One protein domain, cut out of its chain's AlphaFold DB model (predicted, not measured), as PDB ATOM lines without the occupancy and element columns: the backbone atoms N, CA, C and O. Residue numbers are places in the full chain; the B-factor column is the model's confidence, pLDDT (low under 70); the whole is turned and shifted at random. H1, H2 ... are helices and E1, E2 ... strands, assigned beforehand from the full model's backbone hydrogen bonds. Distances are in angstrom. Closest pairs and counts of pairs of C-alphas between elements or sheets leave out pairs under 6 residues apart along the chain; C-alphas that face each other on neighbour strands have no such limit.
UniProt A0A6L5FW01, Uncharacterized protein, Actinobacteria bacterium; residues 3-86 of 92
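What this domain is: This is residues 3 to 86 of the 92 residues of an uncharacterized protein of Actinobacteria bacterium (UniProt A0A6L5FW01). Picture a twisted sheet of four strands with both helices, H1 and H2, over one face and no named helix over the other, and a two-stranded hairpin, E4 and E5, that reaches away from this body as an arm. The arm makes the length of the outline, with its turn, residues 49 to 54, at the far end. The printed part has 84 residues with two named helices and six named strands, in the order E1 E2 E3 H1 E4 E5 H2 E6; the large sheet runs E3, E2, E1, E6, antiparallel throughout, and the class is mixed, helices and strands. By its radius of gyration of the C-alphas, 13.6 A, the whole is compact, yet its outline is elongated, with spans of 45 by 26 by 24 A.

How they stand to each other: Begin at E1, residues 3 to 8, which turns through a tight link into E2, residues 10 to 19; the two are a hairpin, with N 6 and O 13 2.9 A apart, within hydrogen-bond range. E2 forms the next hairpin with E3, residues 22 to 27, where N 16 and O 24 are 2.9 A apart. E1, E2 and E3 are a meander, each strand the antiparallel neighbour of the one before. On the other side of E1 look for E6, residues 81 to 84, antiparallel at 163 degrees, with N 5 and O 83 2.8 A apart. E3 and E6 are the edge strands, and the sheet is only just strongly twisted, its C-alphas lying up to 4.2 A off the best plane. H1, residues 30 to 41, is on this sheet at a height of 8.6 A, over E3 and along it at 22 degrees on the local plane; the closest C-alphas are those of Met 27 and Arg 33, 5.7 A apart. H2, residues 65 to 78, is on the same face at a height of 9.0 A, over E2 and E1, and runs along E1 at 5 degrees on the local plane. These form two layers, the helices on one face of the sheet. H1 and H2 are close but not clearly touching, Phe 40 and Ala 71 having the closest C-alphas at 7.2 A; they run opposite ways at a steep tilt of 51 degrees. After H1 comes the hairpin of E4, residues 43 to 48, and E5, residues 55 to 60, with N 46 and O 57 3.0 A apart. E4 and E5 are apart from the four strands of the large sheet, while the C-alphas of Arg 60 and Ser 67, the closest of E5 and H2, are 7.2 A apart. In H1 every O i to N i+4 pair is within hydrogen-bond range; in H2, 7 of 10 are.

Where its parts are: Find C-alpha 3 at (136.302, -21.901, -200.506), where E1 begins; it runs 16.8 A to C-alpha 8. E2, the longest strand, covers 27.9 A, and E3 covers 15.8 A. H1 starts at C-alpha 30 at (148.175, -11.311, -211.099) and measures 16.5 A. E4 is 14.4 A long and E5 16.1 A. H2 spans 20.7 A, and E6 runs 10.3 A, ending at C-alpha 84 at (130.699, -22.090, -202.645).

The domain as a whole: Look for the two C-alphas farthest apart at Asp 28 and Glu 52, 45.9 A from each other. The printed part has no cut; the link from E4 to E5 is short, the other links are tight, and none is long. Mean pLDDT of the printed part is 89.2, and the low values, under 70, stand at residues 46 to 51, 53 to 55 and 86.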
ATOM      1  N   LYS A   3     135.705 -22.282-199.232       95.81
ATOM      2  CA  LYS A   3     136.302 -21.901-200.506       95.81
ATOM      3  C   LYS A   3     135.212 -21.466-201.479       95.81
ATOM      4  O   LYS A   3     134.143 -22.077-201.520       95.81
ATOM      5  N   PHE A   4     135.487 -20.416-202.241       95.88
ATOM      6  CA  PHE A   4     134.614 -19.899-203.288       95.88
ATOM      7  C   PHE A   4     135.326 -19.927-204.635       95.88
ATOM      8  O   PHE A   4     136.486 -19.532-204.728       95.88
ATOM      9  N   HIS A   5     134.604 -20.372-205.659       96.44
ATOM     10  CA  HIS A   5     134.952 -20.222-207.069       96.44
ATOM     11  C   HIS A   5     134.365 -18.907-207.566       96.44
ATOM     12  O   HIS A   5     133.179 -18.644-207.335       96.44
ATOM     13  N   ASN A   6     135.191 -18.093-208.216       94.69
ATOM     14  CA  ASN A   6     134.828 -16.773-208.708       94.69
ATOM     15  C   ASN A   6     134.849 -16.771-210.237       94.69
ATOM     16  O   ASN A   6     135.789 -17.266-210.859       94.69
ATOM     17  N   GLU A   7     133.816 -16.189-210.835       94.62
ATOM     18  CA  GLU A   7     133.668 -16.062-212.285       94.62
ATOM     19  C   GLU A   7     133.274 -14.623-212.641       94.62
ATOM     20  O   GLU A   7     132.425 -14.032-211.971       94.62
ATOM     21  N   ASN A   8     133.822 -14.067-213.720       91.56
ATOM     22  CA  ASN A   8     133.442 -12.762-214.268       91.56
ATOM     23  C   ASN A   8     133.413 -12.827-215.801       91.56
ATOM     24  O   ASN A   8     134.319 -12.372-216.490       91.56
ATOM     25  N   GLY A   9     132.369 -13.466-216.332       90.69
ATOM     26  CA  GLY A   9     132.326 -13.909-217.728       90.69
ATOM     27  C   GLY A   9     132.929 -15.304-217.859       90.69
ATOM     28  O   GLY A   9     132.182 -16.244-218.121       90.69
ATOM     29  N   ASP A  10     134.220 -15.422-217.555       91.19
ATOM     30  CA  ASP A  10     134.972 -16.678-217.476       91.19
ATOM     31  C   ASP A  10     135.400 -16.988-216.029       91.19
ATOM     32  O   ASP A  10     135.168 -16.191-215.113       91.19
ATOM     33  N   TYR A  11     135.994 -18.165-215.810       92.81
ATOM     34  CA  TYR A  11     136.581 -18.532-214.519       92.81
ATOM     35  C   TYR A  11     137.785 -17.638-214.205       92.81
ATOM     36  O   TYR A  11     138.668 -17.476-215.041       92.81
ATOM     37  N   VAL A  12     137.796 -17.076-212.996       94.75
ATOM     38  CA  VAL A  12     138.828 -16.141-212.513       94.75
ATOM     39  C   VAL A  12     139.784 -16.830-211.541       94.75
ATOM     40  O   VAL A  12     140.988 -16.588-211.546       94.75
ATOM     41  N   GLY A  13     139.243 -17.714-210.701       95.94
ATOM     42  CA  GLY A  13     140.013 -18.439-209.699       95.94
ATOM     43  C   GLY A  13     139.245 -18.631-208.399       95.94
ATOM     44  O   GLY A  13     138.014 -18.517-208.349       95.94
ATOM     45  N   THR A  14     139.961 -18.924-207.316       97.56
ATOM     46  CA  THR A  14     139.359 -19.254-206.023       97.56
ATOM     47  C   THR A  14     139.882 -18.428-204.861       97.56
ATOM     48  O   THR A  14     141.056 -18.074-204.789       97.56
ATOM     49  N   ALA A  15     138.983 -18.153-203.918       97.12
ATOM     50  CA  ALA A  15     139.307 -17.551-202.635       97.12
ATOM     51  C   ALA A  15     138.939 -18.521-201.512       97.12
ATOM     52  O   ALA A  15     137.801 -18.989-201.435       97.12
ATOM     53  N   GLU A  16     139.888 -18.816-200.631       97.19
ATOM     54  CA  GLU A  16     139.704 -19.758-199.534       97.19
ATOM     55  C   GLU A  16     140.050 -19.126-198.191       97.19
ATOM     56  O   GLU A  16     141.164 -18.659-197.957       97.19
ATOM     57  N   TRP A  17     139.089 -19.173-197.276       95.69
ATOM     58  CA  TRP A  17     139.303 -18.803-195.889       95.69
ATOM     59  C   TRP A  17     140.211 -19.807-195.180       95.69
ATOM     60  O   TRP A  17     139.859 -20.989-195.097       95.69
ATOM     61  N   GLN A  18     141.313 -19.323-194.595       95.06
ATOM     62  CA  GLN A  18     142.250 -20.134-193.812       95.06
ATOM     63  C   GLN A  18     142.155 -19.824-192.312       95.06
ATOM     64  O   GLN A  18     141.955 -20.727-191.499       95.06
ATOM     65  N   ALA A  19     142.270 -18.546-191.948       93.94
ATOM     66  CA  ALA A  19     142.291 -18.054-190.572       93.94
ATOM     67  C   ALA A  19     142.003 -16.535-190.550       93.94
ATOM     68  O   ALA A  19     142.021 -15.915-191.614       93.94
ATOM     69  N   PRO A  20     141.771 -15.915-189.374       94.25
ATOM     70  CA  PRO A  20     141.679 -14.458-189.254       94.25
ATOM     71  C   PRO A  20     142.860 -13.734-189.909       94.25
ATOM     72  O   PRO A  20     144.017 -14.021-189.613       94.25
ATOM     73  N   GLY A  21     142.557 -12.816-190.823       93.12
ATOM     74  CA  GLY A  21     143.521 -12.070-191.628       93.12
ATOM     75  C   GLY A  21     144.168 -12.864-192.767       93.12
ATOM     76  O   GLY A  21     145.097 -12.359-193.395       93.12
ATOM     77  N   GLN A  22     143.741 -14.108-193.016       94.69
ATOM     78  CA  GLN A  22     144.397 -15.021-193.949       94.69
ATOM     79  C   GLN A  22     143.397 -15.664-194.919       94.69
ATOM     80  O   GLN A  22     142.698 -16.632-194.602       94.69
ATOM     81  N   VAL A  23     143.401 -15.150-196.150       96.06
ATOM     82  CA  VAL A  23     142.670 -15.695-197.299       96.06
ATOM     83  C   VAL A  23     143.682 -16.162-198.340       96.06
ATOM     84  O   VAL A  23     144.516 -15.381-198.791       96.06
ATOM     85  N   ALA A  24     143.617 -17.436-198.719       97.06
ATOM     86  CA  ALA A  24     144.399 -17.963-199.829       97.06
ATOM     87  C   ALA A  24     143.698 -17.627-201.152       97.06
ATOM     88  O   ALA A  24     142.491 -17.839-201.283       97.06
ATOM     89  N   LEU A  25     144.456 -17.099-202.114       97.44
ATOM     90  CA  LEU A  25     143.974 -16.730-203.442       97.44
ATOM     91  C   LEU A  25     144.734 -17.533-204.489       97.44
ATOM     92  O   LEU A  25     145.964 -17.528-204.497       97.44
ATOM     93  N   ASP A  26     143.986 -18.188-205.362       97.31
ATOM     94  CA  ASP A  26     144.502 -18.965-206.484       97.31
ATOM     95  C   ASP A  26     143.807 -18.459-207.748       97.31
ATOM     96  O   ASP A  26     142.661 -18.828-208.005       97.31
ATOM     97  N   MET A  27     144.458 -17.519-208.438       95.00
ATOM     98  CA  MET A  27     143.951 -16.815-209.622       95.00
ATOM     99  C   MET A  27     144.995 -16.900-210.733       95.00
ATOM    100  O   MET A  27     146.193 -16.845-210.445       95.00
ATOM    101  N   ASP A  28     144.536 -16.975-211.980       89.94
ATOM    102  CA  ASP A  28     145.426 -17.066-213.143       89.94
ATOM    103  C   ASP A  28     146.052 -15.708-213.515       89.94
ATOM    104  O   ASP A  28     147.168 -15.658-214.034       89.94
ATOM    105  N   ASP A  29     145.357 -14.601-213.224       93.75
ATOM    106  CA  ASP A  29     145.829 -13.234-213.463       93.75
ATOM    107  C   ASP A  29     146.342 -12.568-212.174       93.75
ATOM    108  O   ASP A  29     145.659 -12.518-211.144       93.75
ATOM    109  N   ASP A  30     147.553 -12.005-212.234       93.81
ATOM    110  CA  ASP A  30     148.175 -11.311-211.099       93.81
ATOM    111  C   ASP A  30     147.406 -10.035-210.702       93.81
ATOM    112  O   ASP A  30     147.354  -9.686-209.520       93.81
ATOM    113  N   GLY A  31     146.789  -9.342-211.664       95.31
ATOM    114  CA  GLY A  31     145.985  -8.146-211.414       95.31
ATOM    115  C   GLY A  31     144.700  -8.462-210.652       95.31
ATOM    116  O   GLY A  31     144.354  -7.758-209.697       95.31
ATOM    117  N   GLU A  32     144.024  -9.550-211.015       94.19
ATOM    118  CA  GLU A  32     142.880 -10.070-210.270       94.19
ATOM    119  C   GLU A  32     143.300 -10.537-208.879       94.19
ATOM    120  O   GLU A  32     142.664 -10.149-207.895       94.19
ATOM    121  N   ARG A  33     144.414 -11.272-208.749       96.19
ATOM    122  CA  ARG A  33     144.937 -11.671-207.433       96.19
ATOM    123  C   ARG A  33     145.163 -10.461-206.524       96.19
ATOM    124  O   ARG A  33     144.715 -10.471-205.376       96.19
ATOM    125  N   ASP A  34     145.810  -9.413-207.026       96.94
ATOM    126  CA  ASP A  34     146.078  -8.188-206.269       96.94
ATOM    127  C   ASP A  34     144.790  -7.446-205.888       96.94
ATOM    128  O   ASP A  34     144.671  -6.914-204.777       96.94
ATOM    129  N   TRP A  35     143.806  -7.410-206.789       95.75
ATOM    130  CA  TRP A  35     142.501  -6.822-206.505       95.75
ATOM    131  C   TRP A  35     141.768  -7.587-205.398       95.75
ATOM    132  O   TRP A  35     141.323  -6.970-204.428       95.75
ATOM    133  N   PHE A  36     141.706  -8.919-205.485       96.75
ATOM    134  CA  PHE A  36     141.072  -9.769-204.475       96.75
ATOM    135  C   PHE A  36     141.786  -9.674-203.117       96.75
ATOM    136  O   PHE A  36     141.126  -9.606-202.077       96.75
ATOM    137  N   ALA A  37     143.120  -9.594-203.106       96.38
ATOM    138  CA  ALA A  37     143.906  -9.426-201.882       96.38
ATOM    139  C   ALA A  37     143.557  -8.115-201.165       96.38
ATOM    140  O   ALA A  37     143.294  -8.099-199.958       96.38
ATOM    141  N   ARG A  38     143.487  -7.008-201.914       96.00
ATOM    142  CA  ARG A  38     143.042  -5.706-201.388       96.00
ATOM    143  C   ARG A  38     141.580  -5.738-200.962       96.00
ATOM    144  O   ARG A  38     141.222  -5.145-199.950       96.00
ATOM    145  N   TYR A  39     140.733  -6.432-201.715       95.44
ATOM    146  CA  TYR A  39     139.312  -6.530-201.422       95.44
ATOM    147  C   TYR A  39     139.048  -7.202-200.071       95.44
ATOM    148  O   TYR A  39     138.301  -6.641-199.270       95.44
ATOM    149  N   PHE A  40     139.654  -8.363-199.805       95.12
ATOM    150  CA  PHE A  40     139.416  -9.121-198.571       95.12
ATOM    151  C   PHE A  40     140.141  -8.558-197.346       95.12
ATOM    152  O   PHE A  40     139.632  -8.698-196.238       95.12
ATOM    153  N   SER A  41     141.279  -7.886-197.526       93.69
ATOM    154  CA  SER A  41     141.987  -7.237-196.411       93.69
ATOM    155  C   SER A  41     141.354  -5.914-195.965       93.69
ATOM    156  O   SER A  41     141.696  -5.397-194.901       93.69
ATOM    157  N   ALA A  42     140.431  -5.355-196.754       91.56
ATOM    158  CA  ALA A  42     139.780  -4.092-196.441       91.56
ATOM    159  C   ALA A  42     138.714  -4.221-195.339       91.56
ATOM    160  O   ALA A  42     138.066  -5.257-195.154       91.56
ATOM    161  N   GLU A  43     138.502  -3.108-194.640       86.31
ATOM    162  CA  GLU A  43     137.422  -2.951-193.674       86.31
ATOM    163  C   GLU A  43     136.091  -2.724-194.385       86.31
ATOM    164  O   GLU A  43     135.995  -2.003-195.382       86.31
ATOM    165  N   ASP A  44     135.050  -3.355-193.856       77.44
ATOM    166  CA  ASP A  44     133.678  -3.082-194.232       77.44
ATOM    167  C   ASP A  44     132.962  -2.396-193.077       77.44
ATOM    168  O   ASP A  44     133.063  -2.816-191.923       77.44
ATOM    169  N   SER A  45     132.229  -1.338-193.406       70.56
ATOM    170  CA  SER A  45     131.329  -0.681-192.467       70.56
ATOM    171  C   SER A  45     129.926  -1.220-192.691       70.56
ATOM    172  O   SER A  45     129.404  -1.147-193.806       70.56
ATOM    173  N   PHE A  46     129.302  -1.743-191.643       67.75
ATOM    174  CA  PHE A  46     127.902  -2.149-191.681       67.75
ATOM    175  C   PHE A  46     127.163  -1.649-190.444       67.75
ATOM    176  O   PHE A  46     127.750  -1.468-189.378       67.75
ATOM    177  N   MET A  47     125.857  -1.426-190.590       65.25
ATOM    178  CA  MET A  47     125.004  -1.156-189.438       65.25
ATOM    179  C   MET A  47     124.770  -2.457-188.676       65.25
ATOM    180  O   MET A  47     124.232  -3.420-189.226       65.25
ATOM    181  N   ALA A  48     125.194  -2.479-187.418       66.62
ATOM    182  CA  ALA A  48     124.970  -3.564-186.481       66.62
ATOM    183  C   ALA A  48     123.951  -3.133-185.421       66.62
ATOM    184  O   ALA A  48     123.886  -1.967-185.052       66.62
ATOM    185  N   GLY A  49     123.173  -4.082-184.903       66.06
ATOM    186  CA  GLY A  49     122.164  -3.812-183.877       66.06
ATOM    187  C   GLY A  49     120.746  -3.605-184.430       66.06
ATOM    188  O   GLY A  49     120.530  -3.625-185.645       66.06
ATOM    189  N   PRO A  50     119.746  -3.499-183.538       66.94
ATOM    190  CA  PRO A  50     118.360  -3.261-183.931       66.94
ATOM    191  C   PRO A  50     118.220  -1.887-184.597       66.94
ATOM    192  O   PRO A  50     118.976  -0.976-184.287       66.94
ATOM    193  N   VAL A  51     117.228  -1.718-185.478       68.44
ATOM    194  CA  VAL A  51     116.998  -0.460-186.228       68.44
ATOM    195  C   VAL A  51     116.902   0.765-185.304       68.44
ATOM    196  O   VAL A  51     117.324   1.853-185.681       68.44
ATOM    197  N   GLU A  52     116.395   0.576-184.084       70.50
ATOM    198  CA  GLU A  52     116.242   1.629-183.072       70.50
ATOM    199  C   GLU A  52     117.550   1.975-182.323       70.50
ATOM    200  O   GLU A  52     117.628   3.036-181.709       70.50
ATOM    201  N   SER A  53     118.584   1.127-182.413       67.88
ATOM    202  CA  SER A  53     119.900   1.295-181.769       67.88
ATOM    203  C   SER A  53     121.040   0.831-182.685       67.88
ATOM    204  O   SER A  53     121.946   0.119-182.252       67.88
ATOM    205  N   ALA A  54     120.958   1.162-183.976       68.25
ATOM    206  CA  ALA A  54     121.947   0.718-184.944       68.25
ATOM    207  C   ALA A  54     123.263   1.486-184.749       68.25
ATOM    208  O   ALA A  54     123.300   2.714-184.826       68.25
ATOM    209  N   GLU A  55     124.348   0.754-184.523       68.94
ATOM    210  CA  GLU A  55     125.701   1.284-184.418       68.94
ATOM    211  C   GLU A  55     126.485   0.959-185.691       68.94
ATOM    212  O   GLU A  55     126.319  -0.096-186.311       68.94
ATOM    213  N   MET A  56     127.359   1.879-186.094       70.94
ATOM    214  CA  MET A  56     128.305   1.629-187.178       70.94
ATOM    215  C   MET A  56     129.393   0.690-186.659       70.94
ATOM    216  O   MET A  56     130.245   1.103-185.875       70.94
ATOM    217  N   ALA A  57     129.372  -0.564-187.106       73.12
ATOM    218  CA  ALA A  57     130.435  -1.521-186.843       73.12
ATOM    219  C   ALA A  57     131.404  -1.553-188.029       73.12
ATOM    220  O   ALA A  57     130.988  -1.595-189.191       73.12
ATOM    221  N   MET A  58     132.700  -1.549-187.728       74.75
ATOM    222  CA  MET A  58     133.770  -1.762-188.700       74.75
ATOM    223  C   MET A  58     134.414  -3.113-188.419       74.75
ATOM    224  O   MET A  58     134.930  -3.338-187.328       74.75
ATOM    225  N   HIS A  59     134.378  -4.009-189.401       82.31
ATOM    226  CA  HIS A  59     135.116  -5.267-189.336       82.31
ATOM    227  C   HIS A  59     135.856  -5.499-190.639       82.31
ATOM    228  O   HIS A  59     135.336  -5.223-191.724       82.31
ATOM    229  N   ARG A  60     137.057  -6.072-190.547       89.81
ATOM    230  CA  ARG A  60     137.740  -6.560-191.739       89.81
ATOM    231  C   ARG A  60     136.948  -7.703-192.361       89.81
ATOM    232  O   ARG A  60     136.385  -8.561-191.670       89.81
ATOM    233  N   ARG A  61     136.910  -7.721-193.690       91.75
ATOM    234  CA  ARG A  61     136.237  -8.779-194.457       91.75
ATOM    235  C   ARG A  61     136.897 -10.136-194.239       91.75
ATOM    236  O   ARG A  61     136.222 -11.153-194.330       91.75
ATOM    237  N   ASP A  62     138.175 -10.144-193.879       92.31
ATOM    238  CA  ASP A  62     138.940 -11.325-193.514       92.31
ATOM    239  C   ASP A  62     139.084 -11.539-191.993       92.31
ATOM    240  O   ASP A  62     139.985 -12.250-191.573       92.31
ATOM    241  N   ASP A  63     138.230 -10.967-191.139       93.19
ATOM    242  CA  ASP A  63     138.377 -11.118-189.676       93.19
ATOM    243  C   ASP A  63     137.756 -12.417-189.133       93.19
ATOM    244  O   ASP A  63     138.199 -13.006-188.149       93.19
ATOM    245  N   SER A  64     136.711 -12.908-189.801       92.31
ATOM    246  CA  SER A  64     135.991 -14.114-189.396       92.31
ATOM    247  C   SER A  64     135.436 -14.873-190.601       92.31
ATOM    248  O   SER A  64     135.205 -14.263-191.650       92.31
ATOM    249  N   PRO A  65     135.102 -16.174-190.457       92.88
ATOM    250  CA  PRO A  65     134.427 -16.920-191.517       92.88
ATOM    251  C   PRO A  65     133.137 -16.237-191.988       92.88
ATOM    252  O   PRO A  65     132.860 -16.199-193.180       92.88
ATOM    253  N   ARG A  66     132.357 -15.654-191.066       91.06
ATOM    254  CA  ARG A  66     131.103 -14.963-191.401       91.06
ATOM    255  C   ARG A  66     131.356 -13.679-192.194       91.06
ATOM    256  O   ARG A  66     130.632 -13.412-193.149       91.06
ATOM    257  N   SER A  67     132.364 -12.900-191.805       91.75
ATOM    258  CA  SER A  67     132.773 -11.693-192.532       91.75
ATOM    259  C   SER A  67     133.247 -12.046-193.941       91.75
ATOM    260  O   SER A  67     132.835 -11.400-194.901       91.75
ATOM    261  N   PHE A  68     134.025 -13.125-194.068       94.62
ATOM    262  CA  PHE A  68     134.529 -13.600-195.351       94.62
ATOM    263  C   PHE A  68     133.401 -14.091-196.261       94.62
ATOM    264  O   PHE A  68     133.350 -13.706-197.424       94.62
ATOM    265  N   GLU A  69     132.463 -14.886-195.739       94.25
ATOM    266  CA  GLU A  69     131.288 -15.344-196.491       94.25
ATOM    267  C   GLU A  69     130.443 -14.164-196.978       94.25
ATOM    268  O   GLU A  69     130.080 -14.092-198.152       94.25
ATOM    269  N   HIS A  70     130.177 -13.199-196.094       92.19
ATOM    270  CA  HIS A  70     129.448 -11.988-196.452       92.19
ATOM    271  C   HIS A  70     130.175 -11.212-197.561       92.19
ATOM    272  O   HIS A  70     129.556 -10.826-198.554       92.19
ATOM    273  N   ALA A  71     131.484 -10.998-197.414       93.75
ATOM    274  CA  ALA A  71     132.301 -10.319-198.412       93.75
ATOM    275  C   ALA A  71     132.298 -11.066-199.753       93.75
ATOM    276  O   ALA A  71     132.091 -10.450-200.793       93.75
ATOM    277  N   ALA A  72     132.425 -12.395-199.743       94.50
ATOM    278  CA  ALA A  72     132.361 -13.202-200.955       94.50
ATOM    279  C   ALA A  72     131.031 -12.996-201.700       94.50
ATOM    280  O   ALA A  72     131.032 -12.732-202.898       94.50
ATOM    281  N   PHE A  73     129.888 -13.000-201.007       92.31
ATOM    282  CA  PHE A  73     128.600 -12.718-201.654       92.31
ATOM    283  C   PHE A  73     128.481 -11.285-202.186       92.31
ATOM    284  O   PHE A  73     127.838 -11.053-203.214       92.31
ATOM    285  N   ARG A  74     129.132 -10.312-201.541       93.56
ATOM    286  CA  ARG A  74     129.160  -8.920-202.013       93.56
ATOM    287  C   ARG A  74     129.974  -8.712-203.289       93.56
ATOM    288  O   ARG A  74     129.816  -7.662-203.916       93.56
ATOM    289  N   LEU A  75     130.766  -9.691-203.725       94.31
ATOM    290  CA  LEU A  75     131.459  -9.648-205.016       94.31
ATOM    291  C   LEU A  75     130.488  -9.520-206.208       94.31
ATOM    292  O   LEU A  75     130.865  -8.966-207.240       94.31
ATOM    293  N   ALA A  76     129.212  -9.893-206.038       92.12
ATOM    294  CA  ALA A  76     128.157  -9.657-207.027       92.12
ATOM    295  C   ALA A  76     127.997  -8.173-207.413       92.12
ATOM    296  O   ALA A  76     127.693  -7.866-208.566       92.12
ATOM    297  N   ALA A  77     128.269  -7.238-206.493       92.44
ATOM    298  CA  ALA A  77     128.260  -5.801-206.790       92.44
ATOM    299  C   ALA A  77     129.359  -5.387-207.790       92.44
ATOM    300  O   ALA A  77     129.253  -4.345-208.433       92.44
ATOM    301  N   TYR A  78     130.385  -6.224-207.949       92.25
ATOM    302  CA  TYR A  78     131.509  -6.051-208.867       92.25
ATOM    303  C   TYR A  78     131.404  -6.980-210.086       92.25
ATOM    304  O   TYR A  78     132.389  -7.181-210.786       92.25
ATOM    305  N   LYS A  79     130.202  -7.516-210.364       93.38
ATOM    306  CA  LYS A  79     129.874  -8.431-211.477       93.38
ATOM    307  C   LYS A  79     130.437  -9.852-211.368       93.38
ATOM    308  O   LYS A  79     130.190 -10.653-212.266       93.38
ATOM    309  N   TYR A  80     131.092 -10.200-210.264       94.50
ATOM    310  CA  TYR A  80     131.516 -11.576-210.033       94.50
ATOM    311  C   TYR A  80     130.328 -12.465-209.660       94.50
ATOM    312  O   TYR A  80     129.490 -12.112-208.826       94.50
ATOM    313  N   LYS A  81     130.284 -13.661-210.238       94.94
ATOM    314  CA  LYS A  81     129.481 -14.774-209.737       94.94
ATOM    315  C   LYS A  81     130.351 -15.584-208.792       94.94
ATOM    316  O   LYS A  81     131.495 -15.892-209.115       94.94
ATOM    317  N   VAL A  82     129.796 -15.932-207.637       94.25
ATOM    318  CA  VAL A  82     130.494 -16.728-206.628       94.25
ATOM    319  C   VAL A  82     129.752 -18.025-206.381       94.25
ATOM    320  O   VAL A  82     128.527 -18.046-206.239       94.25
ATOM    321  N   ARG A  83     130.498 -19.123-206.321       93.94
ATOM    322  CA  ARG A  83     129.970 -20.438-205.975       93.94
ATOM    323  C   ARG A  83     130.764 -21.004-204.822       93.94
ATOM    324  O   ARG A  83     131.983 -21.116-204.901       93.94
ATOM    325  N   ARG A  84     130.070 -21.376-203.751       92.88
ATOM    326  CA  ARG A  84     130.699 -22.090-202.645       92.88
ATOM    327  C   ARG A  84     131.106 -23.478-203.124       92.88
ATOM    328  O   ARG A  84     130.305 -24.181-203.737       92.88
ATOM    329  N   GLU A  85     132.341 -23.863-202.838       89.69
ATOM    330  CA  GLU A  85     132.744 -25.256-202.942       89.69
ATOM    331  C   GLU A  85     132.172 -25.988-201.729       89.69
ATOM    332  O   GLU A  85     132.702 -25.919-200.614       89.69
ATOM    333  N   ASP A  86     131.036 -26.649-201.934       69.25
ATOM    334  CA  ASP A  86     130.534 -27.606-200.967       69.25
ATOM    335  C   ASP A  86     131.527 -28.759-200.951       69.25
ATOM    336  O   ASP A  86     131.636 -29.528-201.909       69.25
TER     337      ASP A  86